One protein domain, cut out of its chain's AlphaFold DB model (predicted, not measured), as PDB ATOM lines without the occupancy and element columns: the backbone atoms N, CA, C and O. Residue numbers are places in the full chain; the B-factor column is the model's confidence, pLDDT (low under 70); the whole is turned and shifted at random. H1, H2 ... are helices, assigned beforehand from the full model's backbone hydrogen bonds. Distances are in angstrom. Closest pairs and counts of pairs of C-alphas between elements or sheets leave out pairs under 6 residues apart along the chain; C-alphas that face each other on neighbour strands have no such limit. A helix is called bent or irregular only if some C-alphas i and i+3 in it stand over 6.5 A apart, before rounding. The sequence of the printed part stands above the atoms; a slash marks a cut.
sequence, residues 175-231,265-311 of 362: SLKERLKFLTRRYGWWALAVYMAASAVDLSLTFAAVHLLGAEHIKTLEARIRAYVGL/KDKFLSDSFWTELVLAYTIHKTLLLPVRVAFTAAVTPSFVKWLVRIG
ATOM      1  N   SER A 175     152.259  98.222 203.628       81.38
ATOM      2  CA  SER A 175     152.313  97.663 202.274       81.38
ATOM      3  C   SER A 175     152.617  98.739 201.223       81.38
ATOM      4  O   SER A 175     152.146  99.875 201.321       81.38
ATOM      5  N   LEU A 176     153.312  98.377 200.135       84.75
ATOM      6  CA  LEU A 176     153.514  99.270 198.981       84.75
ATOM      7  C   LEU A 176     152.185  99.840 198.449       84.75
ATOM      8  O   LEU A 176     152.131 100.997 198.033       84.75
ATOM      9  N   LYS A 177     151.091  99.071 198.544       83.69
ATOM     10  CA  LYS A 177     149.733  99.504 198.177       83.69
ATOM     11  C   LYS A 177     149.198 100.612 199.090       83.69
ATOM     12  O   LYS A 177     148.484 101.494 198.623       83.69
ATOM     13  N   GLU A 178     149.552 100.600 200.373       84.75
ATOM     14  CA  GLU A 178     149.185 101.646 201.335       84.75
ATOM     15  C   GLU A 178     150.049 102.892 201.152       84.75
ATOM     16  O   GLU A 178     149.510 103.997 201.121       84.75
ATOM     17  N   ARG A 179     151.358 102.723 200.922       81.25
ATOM     18  CA  ARG A 179     152.279 103.829 200.601       81.25
ATOM     19  C   ARG A 179     151.850 104.549 199.313       81.25
ATOM     20  O   ARG A 179     151.734 105.774 199.307       81.25
ATOM     21  N   LEU A 180     151.489 103.806 198.261       87.12
ATOM     22  CA  LEU A 180     150.937 104.356 197.015       87.12
ATOM     23  C   LEU A 180     149.589 105.069 197.234       87.12
ATOM     24  O   LEU A 180     149.372 106.165 196.710       87.12
ATOM     25  N   LYS A 181     148.689 104.477 198.032       83.50
ATOM     26  CA  LYS A 181     147.374 105.047 198.385       83.50
ATOM     27  C   LYS A 181     147.494 106.316 199.237       83.50
ATOM     28  O   LYS A 181     146.680 107.224 199.091       83.50
ATOM     29  N   PHE A 182     148.507 106.408 200.097       82.00
ATOM     30  CA  PHE A 182     148.834 107.607 200.870       82.00
ATOM     31  C   PHE A 182     149.332 108.734 199.955       82.00
ATOM     32  O   PHE A 182     148.800 109.845 200.019       82.00
ATOM     33  N   LEU A 183     150.257 108.434 199.030       82.38
ATOM     34  CA  LEU A 183     150.736 109.387 198.021       82.38
ATOM     35  C   LEU A 183     149.598 109.916 197.136       82.38
ATOM     36  O   LEU A 183     149.417 111.129 197.039       82.38
ATOM     37  N   THR A 184     148.782 109.038 196.543       83.06
ATOM     38  CA  THR A 184     147.642 109.471 195.703       83.06
ATOM     39  C   THR A 184     146.607 110.275 196.487       83.06
ATOM     40  O   THR A 184     146.044 111.222 195.940       83.06
ATOM     41  N   ARG A 185     146.376 109.973 197.772       82.38
ATOM     42  CA  ARG A 185     145.392 110.696 198.595       82.38
ATOM     43  C   ARG A 185     145.895 112.042 199.133       82.38
ATOM     44  O   ARG A 185     145.066 112.920 199.354       82.38
ATOM     45  N   ARG A 186     147.210 112.231 199.315       78.88
ATOM     46  CA  ARG A 186     147.815 113.547 199.621       78.88
ATOM     47  C   ARG A 186     147.980 114.420 198.376       78.88
ATOM     48  O   ARG A 186     147.659 115.603 198.418       78.88
ATOM     49  N   TYR A 187     148.484 113.844 197.283       81.44
ATOM     50  CA  TYR A 187     149.017 114.614 196.155       81.44
ATOM     51  C   TYR A 187     148.237 114.464 194.846       81.44
ATOM     52  O   TYR A 187     148.451 115.273 193.955       81.44
ATOM     53  N   GLY A 188     147.318 113.503 194.701       84.38
ATOM     54  CA  GLY A 188     146.666 113.210 193.413       84.38
ATOM     55  C   GLY A 188     145.925 114.400 192.792       84.38
ATOM     56  O   GLY A 188     146.124 114.701 191.618       84.38
ATOM     57  N   TRP A 189     145.136 115.133 193.587       81.44
ATOM     58  CA  TRP A 189     144.433 116.333 193.107       81.44
ATOM     59  C   TRP A 189     145.389 117.493 192.793       81.44
ATOM     60  O   TRP A 189     145.185 118.230 191.833       81.44
ATOM     61  N   TRP A 190     146.466 117.630 193.571       83.50
ATOM     62  CA  TRP A 190     147.492 118.657 193.373       83.50
ATOM     63  C   TRP A 190     148.351 118.393 192.139       83.50
ATOM     64  O   TRP A 190     148.612 119.315 191.373       83.50
ATOM     65  N   ALA A 191     148.734 117.138 191.908       82.81
ATOM     66  CA  ALA A 191     149.401 116.711 190.689       82.81
ATOM     67  C   ALA A 191     148.515 117.011 189.474       82.81
ATOM     68  O   ALA A 191     148.968 117.686 188.556       82.81
ATOM     69  N   LEU A 192     147.238 116.610 189.503       83.38
ATOM     70  CA  LEU A 192     146.298 116.899 188.418       83.38
ATOM     71  C   LEU A 192     146.155 118.410 188.168       83.38
ATOM     72  O   LEU A 192     146.237 118.840 187.022       83.38
ATOM     73  N   ALA A 193     146.021 119.229 189.216       80.44
ATOM     74  CA  ALA A 193     145.942 120.686 189.087       80.44
ATOM     75  C   ALA A 193     147.216 121.307 188.476       80.44
ATOM     76  O   ALA A 193     147.116 122.179 187.615       80.44
ATOM     77  N   VAL A 194     148.408 120.839 188.868       78.19
ATOM     78  CA  VAL A 194     149.687 121.298 188.291       78.19
ATOM     79  C   VAL A 194     149.831 120.858 186.830       78.19
ATOM     80  O   VAL A 194     150.234 121.669 186.000       78.19
ATOM     81  N   TYR A 195     149.442 119.626 186.484       79.00
ATOM     82  CA  TYR A 195     149.428 119.144 185.096       79.00
ATOM     83  C   TYR A 195     148.436 119.921 184.218       79.00
ATOM     84  O   TYR A 195     148.782 120.279 183.094       79.00
ATOM     85  N   MET A 196     147.239 120.239 184.722       85.69
ATOM     86  CA  MET A 196     146.278 121.092 184.011       85.69
ATOM     87  C   MET A 196     146.810 122.520 183.821       85.69
ATOM     88  O   MET A 196     146.670 123.071 182.733       85.69
ATOM     89  N   ALA A 197     147.463 123.106 184.830       79.94
ATOM     90  CA  ALA A 197     148.058 124.440 184.719       79.94
ATOM     91  C   ALA A 197     149.226 124.481 183.716       79.94
ATOM     92  O   ALA A 197     149.280 125.387 182.888       79.94
ATOM     93  N   ALA A 198     150.114 123.482 183.735       78.50
ATOM     94  CA  ALA A 198     151.179 123.343 182.741       78.50
ATOM     95  C   ALA A 198     150.601 123.181 181.324       78.50
ATOM     96  O   ALA A 198     150.999 123.896 180.410       78.50
ATOM     97  N   SER A 199     149.586 122.324 181.168       81.38
ATOM     98  CA  SER A 199     148.907 122.106 179.883       81.38
ATOM     99  C   SER A 199     148.241 123.381 179.354       81.38
ATOM    100  O   SER A 199     148.286 123.634 178.156       81.38
ATOM    101  N   ALA A 200     147.657 124.207 180.230       82.25
ATOM    102  CA  ALA A 200     147.047 125.484 179.856       82.25
ATOM    103  C   ALA A 200     148.079 126.543 179.419       82.25
ATOM    104  O   ALA A 200     147.786 127.343 178.531       82.25
ATOM    105  N   VAL A 201     149.282 126.544 180.005       81.12
ATOM    106  CA  VAL A 201     150.398 127.409 179.578       81.12
ATOM    107  C   VAL A 201     150.965 126.940 178.237       81.12
ATOM    108  O   VAL A 201     151.057 127.733 177.305       81.12
ATOM    109  N   ASP A 202     151.270 125.648 178.099       78.44
ATOM    110  CA  ASP A 202     151.759 125.072 176.841       78.44
ATOM    111  C   ASP A 202     150.746 125.278 175.695       78.44
ATOM    112  O   ASP A 202     151.133 125.567 174.560       78.44
ATOM    113  N   LEU A 203     149.441 125.152 175.977       79.94
ATOM    114  CA  LEU A 203     148.371 125.394 175.008       79.94
ATOM    115  C   LEU A 203     148.242 126.878 174.647       79.94
ATOM    116  O   LEU A 203     148.123 127.176 173.464       79.94
ATOM    117  N   SER A 204     148.285 127.807 175.610       81.25
ATOM    118  CA  SER A 204     148.126 129.241 175.312       81.25
ATOM    119  C   SER A 204     149.279 129.798 174.475       81.25
ATOM    120  O   SER A 204     149.049 130.620 173.592       81.25
ATOM    121  N   LEU A 205     150.497 129.292 174.679       79.88
ATOM    122  CA  LEU A 205     151.669 129.634 173.873       79.88
ATOM    123  C   LEU A 205     151.628 129.004 172.480       79.88
ATOM    124  O   LEU A 205     151.938 129.674 171.498       79.88
ATOM    125  N   THR A 206     151.204 127.738 172.381       77.50
ATOM    126  CA  THR A 206     151.018 127.074 171.081       77.50
ATOM    127  C   THR A 206     149.926 127.775 170.270       77.50
ATOM    128  O   THR A 206     150.126 128.061 169.094       77.50
ATOM    129  N   PHE A 207     148.804 128.112 170.911       82.12
ATOM    130  CA  PHE A 207     147.712 128.873 170.312       82.12
ATOM    131  C   PHE A 207     148.184 130.262 169.868       82.12
ATOM    132  O   PHE A 207     148.008 130.604 168.708       82.12
ATOM    133  N   ALA A 208     148.869 131.027 170.726       81.75
ATOM    134  CA  ALA A 208     149.401 132.341 170.356       81.75
ATOM    135  C   ALA A 208     150.369 132.275 169.160       81.75
ATOM    136  O   ALA A 208     150.305 133.129 168.280       81.75
ATOM    137  N   ALA A 209     151.231 131.254 169.087       78.44
ATOM    138  CA  ALA A 209     152.119 131.050 167.944       78.44
ATOM    139  C   ALA A 209     151.342 130.727 166.653       78.44
ATOM    140  O   ALA A 209     151.621 131.324 165.616       78.44
ATOM    141  N   VAL A 210     150.347 129.834 166.711       77.25
ATOM    142  CA  VAL A 210     149.476 129.519 165.561       77.25
ATOM    143  C   VAL A 210     148.695 130.759 165.109       77.25
ATOM    144  O   VAL A 210     148.679 131.048 163.915       77.25
ATOM    145  N   HIS A 211     148.154 131.541 166.044       79.81
ATOM    146  CA  HIS A 211     147.377 132.754 165.770       79.81
ATOM    147  C   HIS A 211     148.221 133.853 165.105       79.81
ATOM    148  O   HIS A 211     147.796 134.480 164.134       79.81
ATOM    149  N   LEU A 212     149.457 134.048 165.583       76.31
ATOM    150  CA  LEU A 212     150.420 134.992 165.007       76.31
ATOM    151  C   LEU A 212     150.904 134.569 163.612       76.31
ATOM    152  O   LEU A 212     151.124 135.427 162.761       76.31
ATOM    153  N   LEU A 213     151.074 133.267 163.357       75.62
ATOM    154  CA  LEU A 213     151.480 132.777 162.037       75.62
ATOM    155  C   LEU A 213     150.309 132.749 161.044       75.62
ATOM    156  O   LEU A 213     150.514 133.071 159.873       75.62
ATOM    157  N   GLY A 214     149.104 132.384 161.488       69.69
ATOM    158  CA  GLY A 214     147.952 132.081 160.635       69.69
ATOM    159  C   GLY A 214     147.514 133.237 159.735       69.69
ATOM    160  O   GLY A 214     147.319 133.032 158.538       69.69
ATOM    161  N   ALA A 215     147.433 134.458 160.272       64.75
ATOM    162  CA  ALA A 215     146.955 135.631 159.528       64.75
ATOM    163  C   ALA A 215     147.786 135.957 158.267       64.75
ATOM    164  O   ALA A 215     147.230 136.385 157.251       64.75
ATOM    165  N   GLU A 216     149.102 135.721 158.319       64.69
ATOM    166  CA  GLU A 216     150.042 136.060 157.240       64.69
ATOM    167  C   GLU A 216     150.528 134.835 156.448       64.69
ATOM    168  O   GLU A 216     150.798 134.936 155.246       64.69
ATOM    169  N   HIS A 217     150.567 133.647 157.065       62.31
ATOM    170  CA  HIS A 217     150.887 132.414 156.343       62.31
ATOM    171  C   HIS A 217     149.732 131.919 155.477       62.31
ATOM    172  O   HIS A 217     150.016 131.374 154.418       62.31
ATOM    173  N   ILE A 218     148.458 132.112 155.848       65.81
ATOM    174  CA  ILE A 218     147.347 131.596 155.026       65.81
ATOM    175  C   ILE A 218     147.371 132.228 153.630       65.81
ATOM    176  O   ILE A 218     147.467 131.487 152.661       65.81
ATOM    177  N   LYS A 219     147.424 133.561 153.506       66.12
ATOM    178  CA  LYS A 219     147.442 134.259 152.200       66.12
ATOM    179  C   LYS A 219     148.646 133.865 151.332       66.12
ATOM    180  O   LYS A 219     148.529 133.671 150.125       66.12
ATOM    181  N   THR A 220     149.830 133.756 151.941       69.06
ATOM    182  CA  THR A 220     151.077 133.449 151.219       69.06
ATOM    183  C   THR A 220     151.209 131.964 150.870       69.06
ATOM    184  O   THR A 220     151.782 131.629 149.833       69.06
ATOM    185  N   LEU A 221     150.637 131.070 151.681       72.69
ATOM    186  CA  LEU A 221     150.536 129.639 151.395       72.69
ATOM    187  C   LEU A 221     149.436 129.349 150.365       72.69
ATOM    188  O   LEU A 221     149.663 128.554 149.465       72.69
ATOM    189  N   GLU A 222     148.297 130.036 150.438       75.00
ATOM    190  CA  GLU A 222     147.204 130.018 149.458       75.00
ATOM    191  C   GLU A 222     147.705 130.444 148.070       75.00
ATOM    192  O   GLU A 222     147.516 129.711 147.098       75.00
ATOM    193  N   ALA A 223     148.445 131.557 147.984       74.19
ATOM    194  CA  ALA A 223     149.096 131.995 146.750       74.19
ATOM    195  C   ALA A 223     150.104 130.958 146.213       74.19
ATOM    196  O   ALA A 223     150.116 130.669 145.017       74.19
ATOM    197  N   ARG A 224     150.923 130.347 147.086       74.75
ATOM    198  CA  ARG A 224     151.867 129.285 146.686       74.75
ATOM    199  C   ARG A 224     151.161 128.009 146.228       74.75
ATOM    200  O   ARG A 224     151.595 127.415 145.250       74.75
ATOM    201  N   ILE A 225     150.086 127.592 146.897       78.75
ATOM    202  CA  ILE A 225     149.307 126.407 146.520       78.75
ATOM    203  C   ILE A 225     148.613 126.644 145.175       78.75
ATOM    204  O   ILE A 225     148.737 125.796 144.299       78.75
ATOM    205  N   ARG A 226     147.971 127.802 144.953       72.62
ATOM    206  CA  ARG A 226     147.379 128.140 143.643       72.62
ATOM    207  C   ARG A 226     148.424 128.139 142.524       72.62
ATOM    208  O   ARG A 226     148.195 127.502 141.501       72.62
ATOM    209  N   ALA A 227     149.601 128.728 142.764       74.19
ATOM    210  CA  ALA A 227     150.717 128.699 141.816       74.19
ATOM    211  C   ALA A 227     151.227 127.272 141.516       74.19
ATOM    212  O   ALA A 227     151.523 126.966 140.366       74.19
ATOM    213  N   TYR A 228     151.287 126.379 142.513       77.12
ATOM    214  CA  TYR A 228     151.655 124.968 142.310       77.12
ATOM    215  C   TYR A 228     150.568 124.132 141.617       77.12
ATOM    216  O   TYR A 228     150.895 123.161 140.938       77.12
ATOM    217  N   VAL A 229     149.292 124.488 141.781       80.50
ATOM    218  CA  VAL A 229     148.144 123.825 141.135       80.50
ATOM    219  C   VAL A 229     147.890 124.383 139.720       80.50
ATOM    220  O   VAL A 229     147.072 123.844 138.983       80.50
ATOM    221  N   GLY A 230     148.616 125.427 139.301       68.19
ATOM    222  CA  GLY A 230     148.488 126.028 137.968       68.19
ATOM    223  C   GLY A 230     147.221 126.868 137.781       68.19
ATOM    224  O   GLY A 230     146.872 127.201 136.652       68.19
ATOM    225  N   LEU A 231     146.536 127.220 138.874       64.94
ATOM    226  CA  LEU A 231     145.407 128.147 138.843       64.94
ATOM    227  C   LEU A 231     145.964 129.568 138.738       64.94
ATOM    228  O   LEU A 231     146.487 130.112 139.716       64.94
ATOM    229  N   LYS A 265     130.224 136.204 159.697       61.16
ATOM    230  CA  LYS A 265     131.557 136.519 160.234       61.16
ATOM    231  C   LYS A 265     131.781 136.004 161.653       61.16
ATOM    232  O   LYS A 265     132.844 135.450 161.899       61.16
ATOM    233  N   ASP A 266     130.837 136.156 162.578       68.31
ATOM    234  CA  ASP A 266     130.971 135.600 163.933       68.31
ATOM    235  C   ASP A 266     130.959 134.062 163.917       68.31
ATOM    236  O   ASP A 266     131.765 133.447 164.612       68.31
ATOM    237  N   LYS A 267     130.165 133.449 163.034       67.44
ATOM    238  CA  LYS A 267     130.163 132.005 162.802       67.44
ATOM    239  C   LYS A 267     131.425 131.503 162.088       67.44
ATOM    240  O   LYS A 267     132.006 130.506 162.501       67.44
ATOM    241  N   PHE A 268     131.918 132.213 161.072       69.00
ATOM    242  CA  PHE A 268     133.215 131.889 160.466       69.00
ATOM    243  C   PHE A 268     134.360 132.057 161.474       69.00
ATOM    244  O   PHE A 268     135.281 131.247 161.480       69.00
ATOM    245  N   LEU A 269     134.291 133.046 162.374       66.62
ATOM    246  CA  LEU A 269     135.244 133.209 163.475       66.62
ATOM    247  C   LEU A 269     135.107 132.113 164.541       66.62
ATOM    248  O   LEU A 269     136.133 131.674 165.047       66.62
ATOM    249  N   SER A 270     133.902 131.625 164.866       72.19
ATOM    250  CA  SER A 270     133.747 130.488 165.787       72.19
ATOM    251  C   SER A 270     134.284 129.198 165.184       72.19
ATOM    252  O   SER A 270     134.982 128.450 165.860       72.19
ATOM    253  N   ASP A 271     133.996 128.952 163.908       76.50
ATOM    254  CA  ASP A 271     134.384 127.724 163.219       76.50
ATOM    255  C   ASP A 271     135.899 127.756 162.888       76.50
ATOM    256  O   ASP A 271     136.590 126.741 163.026       76.50
ATOM    257  N   SER A 272     136.461 128.943 162.608       78.00
ATOM    258  CA  SER A 272     137.913 129.190 162.571       78.00
ATOM    259  C   SER A 272     138.559 129.002 163.943       78.00
ATOM    260  O   SER A 272     139.562 128.314 164.039       78.00
ATOM    261  N   PHE A 273     137.982 129.534 165.025       81.88
ATOM    262  CA  PHE A 273     138.519 129.361 166.379       81.88
ATOM    263  C   PHE A 273     138.484 127.893 166.829       81.88
ATOM    264  O   PHE A 273     139.425 127.424 167.459       81.88
ATOM    265  N   TRP A 274     137.440 127.133 166.482       86.44
ATOM    266  CA  TRP A 274     137.383 125.694 166.763       86.44
ATOM    267  C   TRP A 274     138.400 124.896 165.945       86.44
ATOM    268  O   TRP A 274     139.063 124.020 166.501       86.44
ATOM    269  N   THR A 275     138.562 125.190 164.652       84.12
ATOM    270  CA  THR A 275     139.573 124.519 163.816       84.12
ATOM    271  C   THR A 275     140.997 124.919 164.208       84.12
ATOM    272  O   THR A 275     141.857 124.046 164.295       84.12
ATOM    273  N   GLU A 276     141.232 126.181 164.569       81.50
ATOM    274  CA  GLU A 276     142.480 126.682 165.151       81.50
ATOM    275  C   GLU A 276     142.771 126.037 166.512       81.50
ATOM    276  O   GLU A 276     143.894 125.609 166.745       81.50
ATOM    277  N   LEU A 277     141.780 125.888 167.396       83.44
ATOM    278  CA  LEU A 277     141.943 125.227 168.694       83.44
ATOM    279  C   LEU A 277     142.246 123.728 168.537       83.44
ATOM    280  O   LEU A 277     143.085 123.190 169.262       83.44
ATOM    281  N   VAL A 278     141.609 123.050 167.577       86.75
ATOM    282  CA  VAL A 278     141.902 121.647 167.237       86.75
ATOM    283  C   VAL A 278     143.294 121.511 166.612       86.75
ATOM    284  O   VAL A 278     144.037 120.606 166.990       86.75
ATOM    285  N   LEU A 279     143.685 122.420 165.715       80.44
ATOM    286  CA  LEU A 279     145.014 122.456 165.103       80.44
ATOM    287  C   LEU A 279     146.102 122.773 166.139       80.44
ATOM    288  O   LEU A 279     147.106 122.072 166.220       80.44
ATOM    289  N   ALA A 280     145.882 123.761 167.005       77.94
ATOM    290  CA  ALA A 280     146.757 124.074 168.126       77.94
ATOM    291  C   ALA A 280     146.852 122.894 169.104       77.94
ATOM    292  O   ALA A 280     147.942 122.617 169.593       77.94
ATOM    293  N   TYR A 281     145.768 122.142 169.340       81.12
ATOM    294  CA  TYR A 281     145.800 120.916 170.142       81.12
ATOM    295  C   TYR A 281     146.606 119.787 169.476       81.12
ATOM    296  O   TYR A 281     147.386 119.124 170.163       81.12
ATOM    297  N   THR A 282     146.487 119.556 168.161       83.88
ATOM    298  CA  THR A 282     147.294 118.529 167.468       83.88
ATOM    299  C   THR A 282     148.767 118.930 167.361       83.88
ATOM    300  O   THR A 282     149.640 118.083 167.570       83.88
ATOM    301  N   ILE A 283     149.068 120.215 167.162       77.62
ATOM    302  CA  ILE A 283     150.421 120.790 167.218       77.62
ATOM    303  C   ILE A 283     151.007 120.641 168.633       77.62
ATOM    304  O   ILE A 283     152.067 120.037 168.796       77.62
ATOM    305  N   HIS A 284     150.273 121.059 169.671       72.38
ATOM    306  CA  HIS A 284     150.615 120.866 171.091       72.38
ATOM    307  C   HIS A 284     150.826 119.382 171.454       72.38
ATOM    308  O   HIS A 284     151.548 119.054 172.394       72.38
ATOM    309  N   LYS A 285     150.222 118.451 170.711       74.69
ATOM    310  CA  LYS A 285     150.379 117.008 170.936       74.69
ATOM    311  C   LYS A 285     151.555 116.387 170.174       74.69
ATOM    312  O   LYS A 285     152.056 115.357 170.622       74.69
ATOM    313  N   THR A 286     152.011 116.994 169.074       71.88
ATOM    314  CA  THR A 286     153.028 116.423 168.162       71.88
ATOM    315  C   THR A 286     154.389 117.126 168.224       71.88
ATOM    316  O   THR A 286     155.403 116.455 168.398       71.88
ATOM    317  N   LEU A 287     154.441 118.462 168.180       64.88
ATOM    318  CA  LEU A 287     155.690 119.251 168.221       64.88
ATOM    319  C   LEU A 287     156.384 119.242 169.601       64.88
ATOM    320  O   LEU A 287     157.527 119.674 169.756       64.88
ATOM    321  N   LEU A 288     155.695 118.727 170.619       56.78
ATOM    322  CA  LEU A 288     156.023 118.887 172.033       56.78
ATOM    323  C   LEU A 288     156.644 117.642 172.697       56.78
ATOM    324  O   LEU A 288     156.462 117.426 173.893       56.78
ATOM    325  N   LEU A 289     157.421 116.824 171.982       62.12
ATOM    326  CA  LEU A 289     158.360 115.911 172.661       62.12
ATOM    327  C   LEU A 289     159.675 116.628 173.031       62.12
ATOM    328  O   LEU A 289     159.948 116.717 174.227       62.12
ATOM    329  N   PRO A 290     160.440 117.241 172.103       66.12
ATOM    330  CA  PRO A 290     161.662 117.967 172.468       66.12
ATOM    331  C   PRO A 290     161.368 119.379 172.994       66.12
ATOM    332  O   PRO A 290     161.843 119.766 174.061       66.12
ATOM    333  N   VAL A 291     160.548 120.148 172.263       69.56
ATOM    334  CA  VAL A 291     160.359 121.590 172.510       69.56
ATOM    335  C   VAL A 291     159.661 121.853 173.844       69.56
ATOM    336  O   VAL A 291     160.069 122.752 174.571       69.56
ATOM    337  N   ARG A 292     158.679 121.027 174.229       71.12
ATOM    338  CA  ARG A 292     158.045 121.109 175.556       71.12
ATOM    339  C   ARG A 292     159.025 120.790 176.670       71.12
ATOM    340  O   ARG A 292     159.070 121.534 177.631       71.12
ATOM    341  N   VAL A 293     159.851 119.749 176.549       73.44
ATOM    342  CA  VAL A 293     160.834 119.433 177.601       73.44
ATOM    343  C   VAL A 293     161.790 120.612 177.820       73.44
ATOM    344  O   VAL A 293     162.015 120.988 178.967       73.44
ATOM    345  N   ALA A 294     162.261 121.263 176.752       77.00
ATOM    346  CA  ALA A 294     163.068 122.481 176.857       77.00
ATOM    347  C   ALA A 294     162.286 123.678 177.443       77.00
ATOM    348  O   ALA A 294     162.761 124.343 178.365       77.00
ATOM    349  N   PHE A 295     161.077 123.946 176.944       74.44
ATOM    350  CA  PHE A 295     160.267 125.093 177.356       74.44
ATOM    351  C   PHE A 295     159.756 124.972 178.800       74.44
ATOM    352  O   PHE A 295     159.931 125.883 179.614       74.44
ATOM    353  N   THR A 296     159.178 123.823 179.152       72.75
ATOM    354  CA  THR A 296     158.743 123.504 180.511       72.75
ATOM    355  C   THR A 296     159.936 123.564 181.471       72.75
ATOM    356  O   THR A 296     159.811 124.184 182.522       72.75
ATOM    357  N   ALA A 297     161.122 123.052 181.107       77.69
ATOM    358  CA  ALA A 297     162.319 123.188 181.948       77.69
ATOM    359  C   ALA A 297     162.718 124.655 182.213       77.69
ATOM    360  O   ALA A 297     163.146 124.971 183.324       77.69
ATOM    361  N   ALA A 298     162.532 125.559 181.245       78.62
ATOM    362  CA  ALA A 298     162.793 126.989 181.421       78.62
ATOM    363  C   ALA A 298     161.735 127.701 182.293       78.62
ATOM    364  O   ALA A 298     162.082 128.538 183.127       78.62
ATOM    365  N   VAL A 299     160.445 127.368 182.147       73.81
ATOM    366  CA  VAL A 299     159.342 128.070 182.839       73.81
ATOM    367  C   VAL A 299     159.006 127.490 184.218       73.81
ATOM    368  O   VAL A 299     158.678 128.247 185.140       73.81
ATOM    369  N   THR A 300     159.130 126.174 184.420       79.38
ATOM    370  CA  THR A 300     158.869 125.505 185.707       79.38
ATOM    371  C   THR A 300     159.566 126.153 186.916       79.38
ATOM    372  O   THR A 300     158.864 126.371 187.907       79.38
ATOM    373  N   PRO A 301     160.869 126.518 186.914       74.88
ATOM    374  CA  PRO A 301     161.498 127.133 188.090       74.88
ATOM    375  C   PRO A 301     160.849 128.465 188.505       74.88
ATOM    376  O   PRO A 301     160.773 128.764 189.701       74.88
ATOM    377  N   SER A 302     160.333 129.239 187.547       72.56
ATOM    378  CA  SER A 302     159.601 130.486 187.800       72.56
ATOM    379  C   SER A 302     158.174 130.221 188.290       72.56
ATOM    380  O   SER A 302     157.743 130.807 189.286       72.56
ATOM    381  N   PHE A 303     157.461 129.286 187.656       73.12
ATOM    382  CA  PHE A 303     156.088 128.928 188.022       73.12
ATOM    383  C   PHE A 303     155.993 128.270 189.411       73.12
ATOM    384  O   PHE A 303     155.139 128.636 190.218       73.12
ATOM    385  N   VAL A 304     156.926 127.375 189.754       71.25
ATOM    386  CA  VAL A 304     157.008 126.758 191.091       71.25
ATOM    387  C   VAL A 304     157.299 127.815 192.163       71.25
ATOM    388  O   VAL A 304     156.633 127.834 193.198       71.25
ATOM    389  N   LYS A 305     158.221 128.756 191.907       73.56
ATOM    390  CA  LYS A 305     158.471 129.899 192.805       73.56
ATOM    391  C   LYS A 305     157.222 130.769 193.012       73.56
ATOM    392  O   LYS A 305     157.026 131.289 194.110       73.56
ATOM    393  N   TRP A 306     156.378 130.927 191.993       78.06
ATOM    394  CA  TRP A 306     155.115 131.669 192.081       78.06
ATOM    395  C   TRP A 306     154.050 130.917 192.899       78.06
ATOM    396  O   TRP A 306     153.517 131.488 193.850       78.06
ATOM    397  N   LEU A 307     153.828 129.621 192.640       74.81
ATOM    398  CA  LEU A 307     152.905 128.774 193.418       74.81
ATOM    399  C   LEU A 307     153.279 128.675 194.908       74.81
ATOM    400  O   LEU A 307     152.401 128.701 195.776       74.81
ATOM    401  N   VAL A 308     154.577 128.590 195.217       74.12
ATOM    402  CA  VAL A 308     155.082 128.615 196.601       74.12
ATOM    403  C   VAL A 308     154.823 129.979 197.249       74.12
ATOM    404  O   VAL A 308     154.350 130.025 198.384       74.12
ATOM    405  N   ARG A 309     155.056 131.088 196.530       73.56
ATOM    406  CA  ARG A 309     154.820 132.456 197.032       73.56
ATOM    407  C   ARG A 309     153.337 132.766 197.269       73.56
ATOM    408  O   ARG A 309     153.026 133.466 198.225       73.56
ATOM    409  N   ILE A 310     152.432 132.206 196.464       77.06
ATOM    410  CA  ILE A 310     150.972 132.280 196.674       77.06
ATOM    411  C   ILE A 310     150.526 131.513 197.934       77.06
ATOM    412  O   ILE A 310     149.398 131.666 198.395       77.06
ATOM    413  N   GLY A 311     151.395 130.690 198.529       61.97
ATOM    414  CA  GLY A 311     151.052 129.922 199.721       61.97
ATOM    415  C   GLY A 311     150.056 128.797 199.440       61.97
ATOM    416  O   GLY A 311     149.506 128.224 200.375       61.97
TER     417      GLY A 311
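This is residues 175 to 231 and 265 to 311 of the 362 residues of the protein "DUF1279 domain-containing protein" of Testicularia cyperi (UniProt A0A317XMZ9). One long helix, H1, kinked along its way, makes the length of the model; H2 crosses its long arm H1b partway along, and H3, bent and short, turns back from the end of H2 on a course that keeps near H1b. The contacts are few, and both ends of H1 and the first residues of H2 stick out: residues 175 to 193, 224 to 230 and 265 to 272 stand free. The printed part has 104 residues with three named helices, in the order H1, H2, H3, and no named strand; the class is all helix. The whole is extended, with a radius of gyration of the C-alphas of 20.2 A, and spans 70 by 31 by 29 A.

Find C-alpha 176 at (153.514, 99.270, 198.981), where H1, residues 176 to 229, begins. By its hydrogen bonds it was assigned as one helix, but it is bent: C-alphas 186 and 189 are 7.9 A apart. Its arms are H1a, residues 176 to 186, 15.4 A long, and H1b, residues 189 to 229, 52.6 A long. H1b is itself irregular, with C-alphas 212 and 215 6.51 A apart, and has a kink of 53 degrees near residue 216. After the cut, look at C-alpha 265 at (131.557, 136.519, 160.234); from there H2 runs 30.5 A to residue 286. H3, residues 290 to 309, was also assigned as one helix by its hydrogen bonds but is bent, with C-alphas 298 and 301 6.8 A apart. Its arms are H3a, residues 290 to 298, and H3b, residues 301 to 309, which ends at C-alpha 309 at (154.820, 132.456, 197.032).

At the bend of H1, H1a and H1b stand about perpendicular, at 74 degrees. Further along, H1b touches H2 with residues 202 to 211 alone, and H2 touches it with residues 276 to 284 alone; the closest C-alphas are those of Phe 207 and Ala 280, 5.4 A apart. The two run opposite ways at a steep tilt of 67 degrees, only just short of about perpendicular. H1b and H3a are close but not clearly touching, with the closest C-alphas, those of Asp 202 and Arg 292, 7.5 A apart; they run opposite ways at a steep tilt of 49 degrees. H3a and H3b stand at a steep tilt of 44 degrees. H3b and H1b are near each other, with 5 pairs of C-alphas within 10 A. H1a is apart from H2, H3a and H3b, and H2 is apart from both arms of H3. In the backbone, every O i to N i+4 pair is within hydrogen-bond range in H1a, H2, H3a and H3b; in H1b 33 of 37 are.

The two C-alphas farthest apart are those of Ser 175 and Leu 231, 70.7 A. Residues 232 to 264 are not printed, and C-alphas 231 and 265 are 26.8 A apart across this cut, which the link from H1 to H2 crosses. The link from H2 to H3 is tight, with 3 residues. The mean pLDDT of the printed part is 76.2; look for values under 70 at residues 214 to 220, 230 to 231, 265 to 269, 287 to 291 and 311.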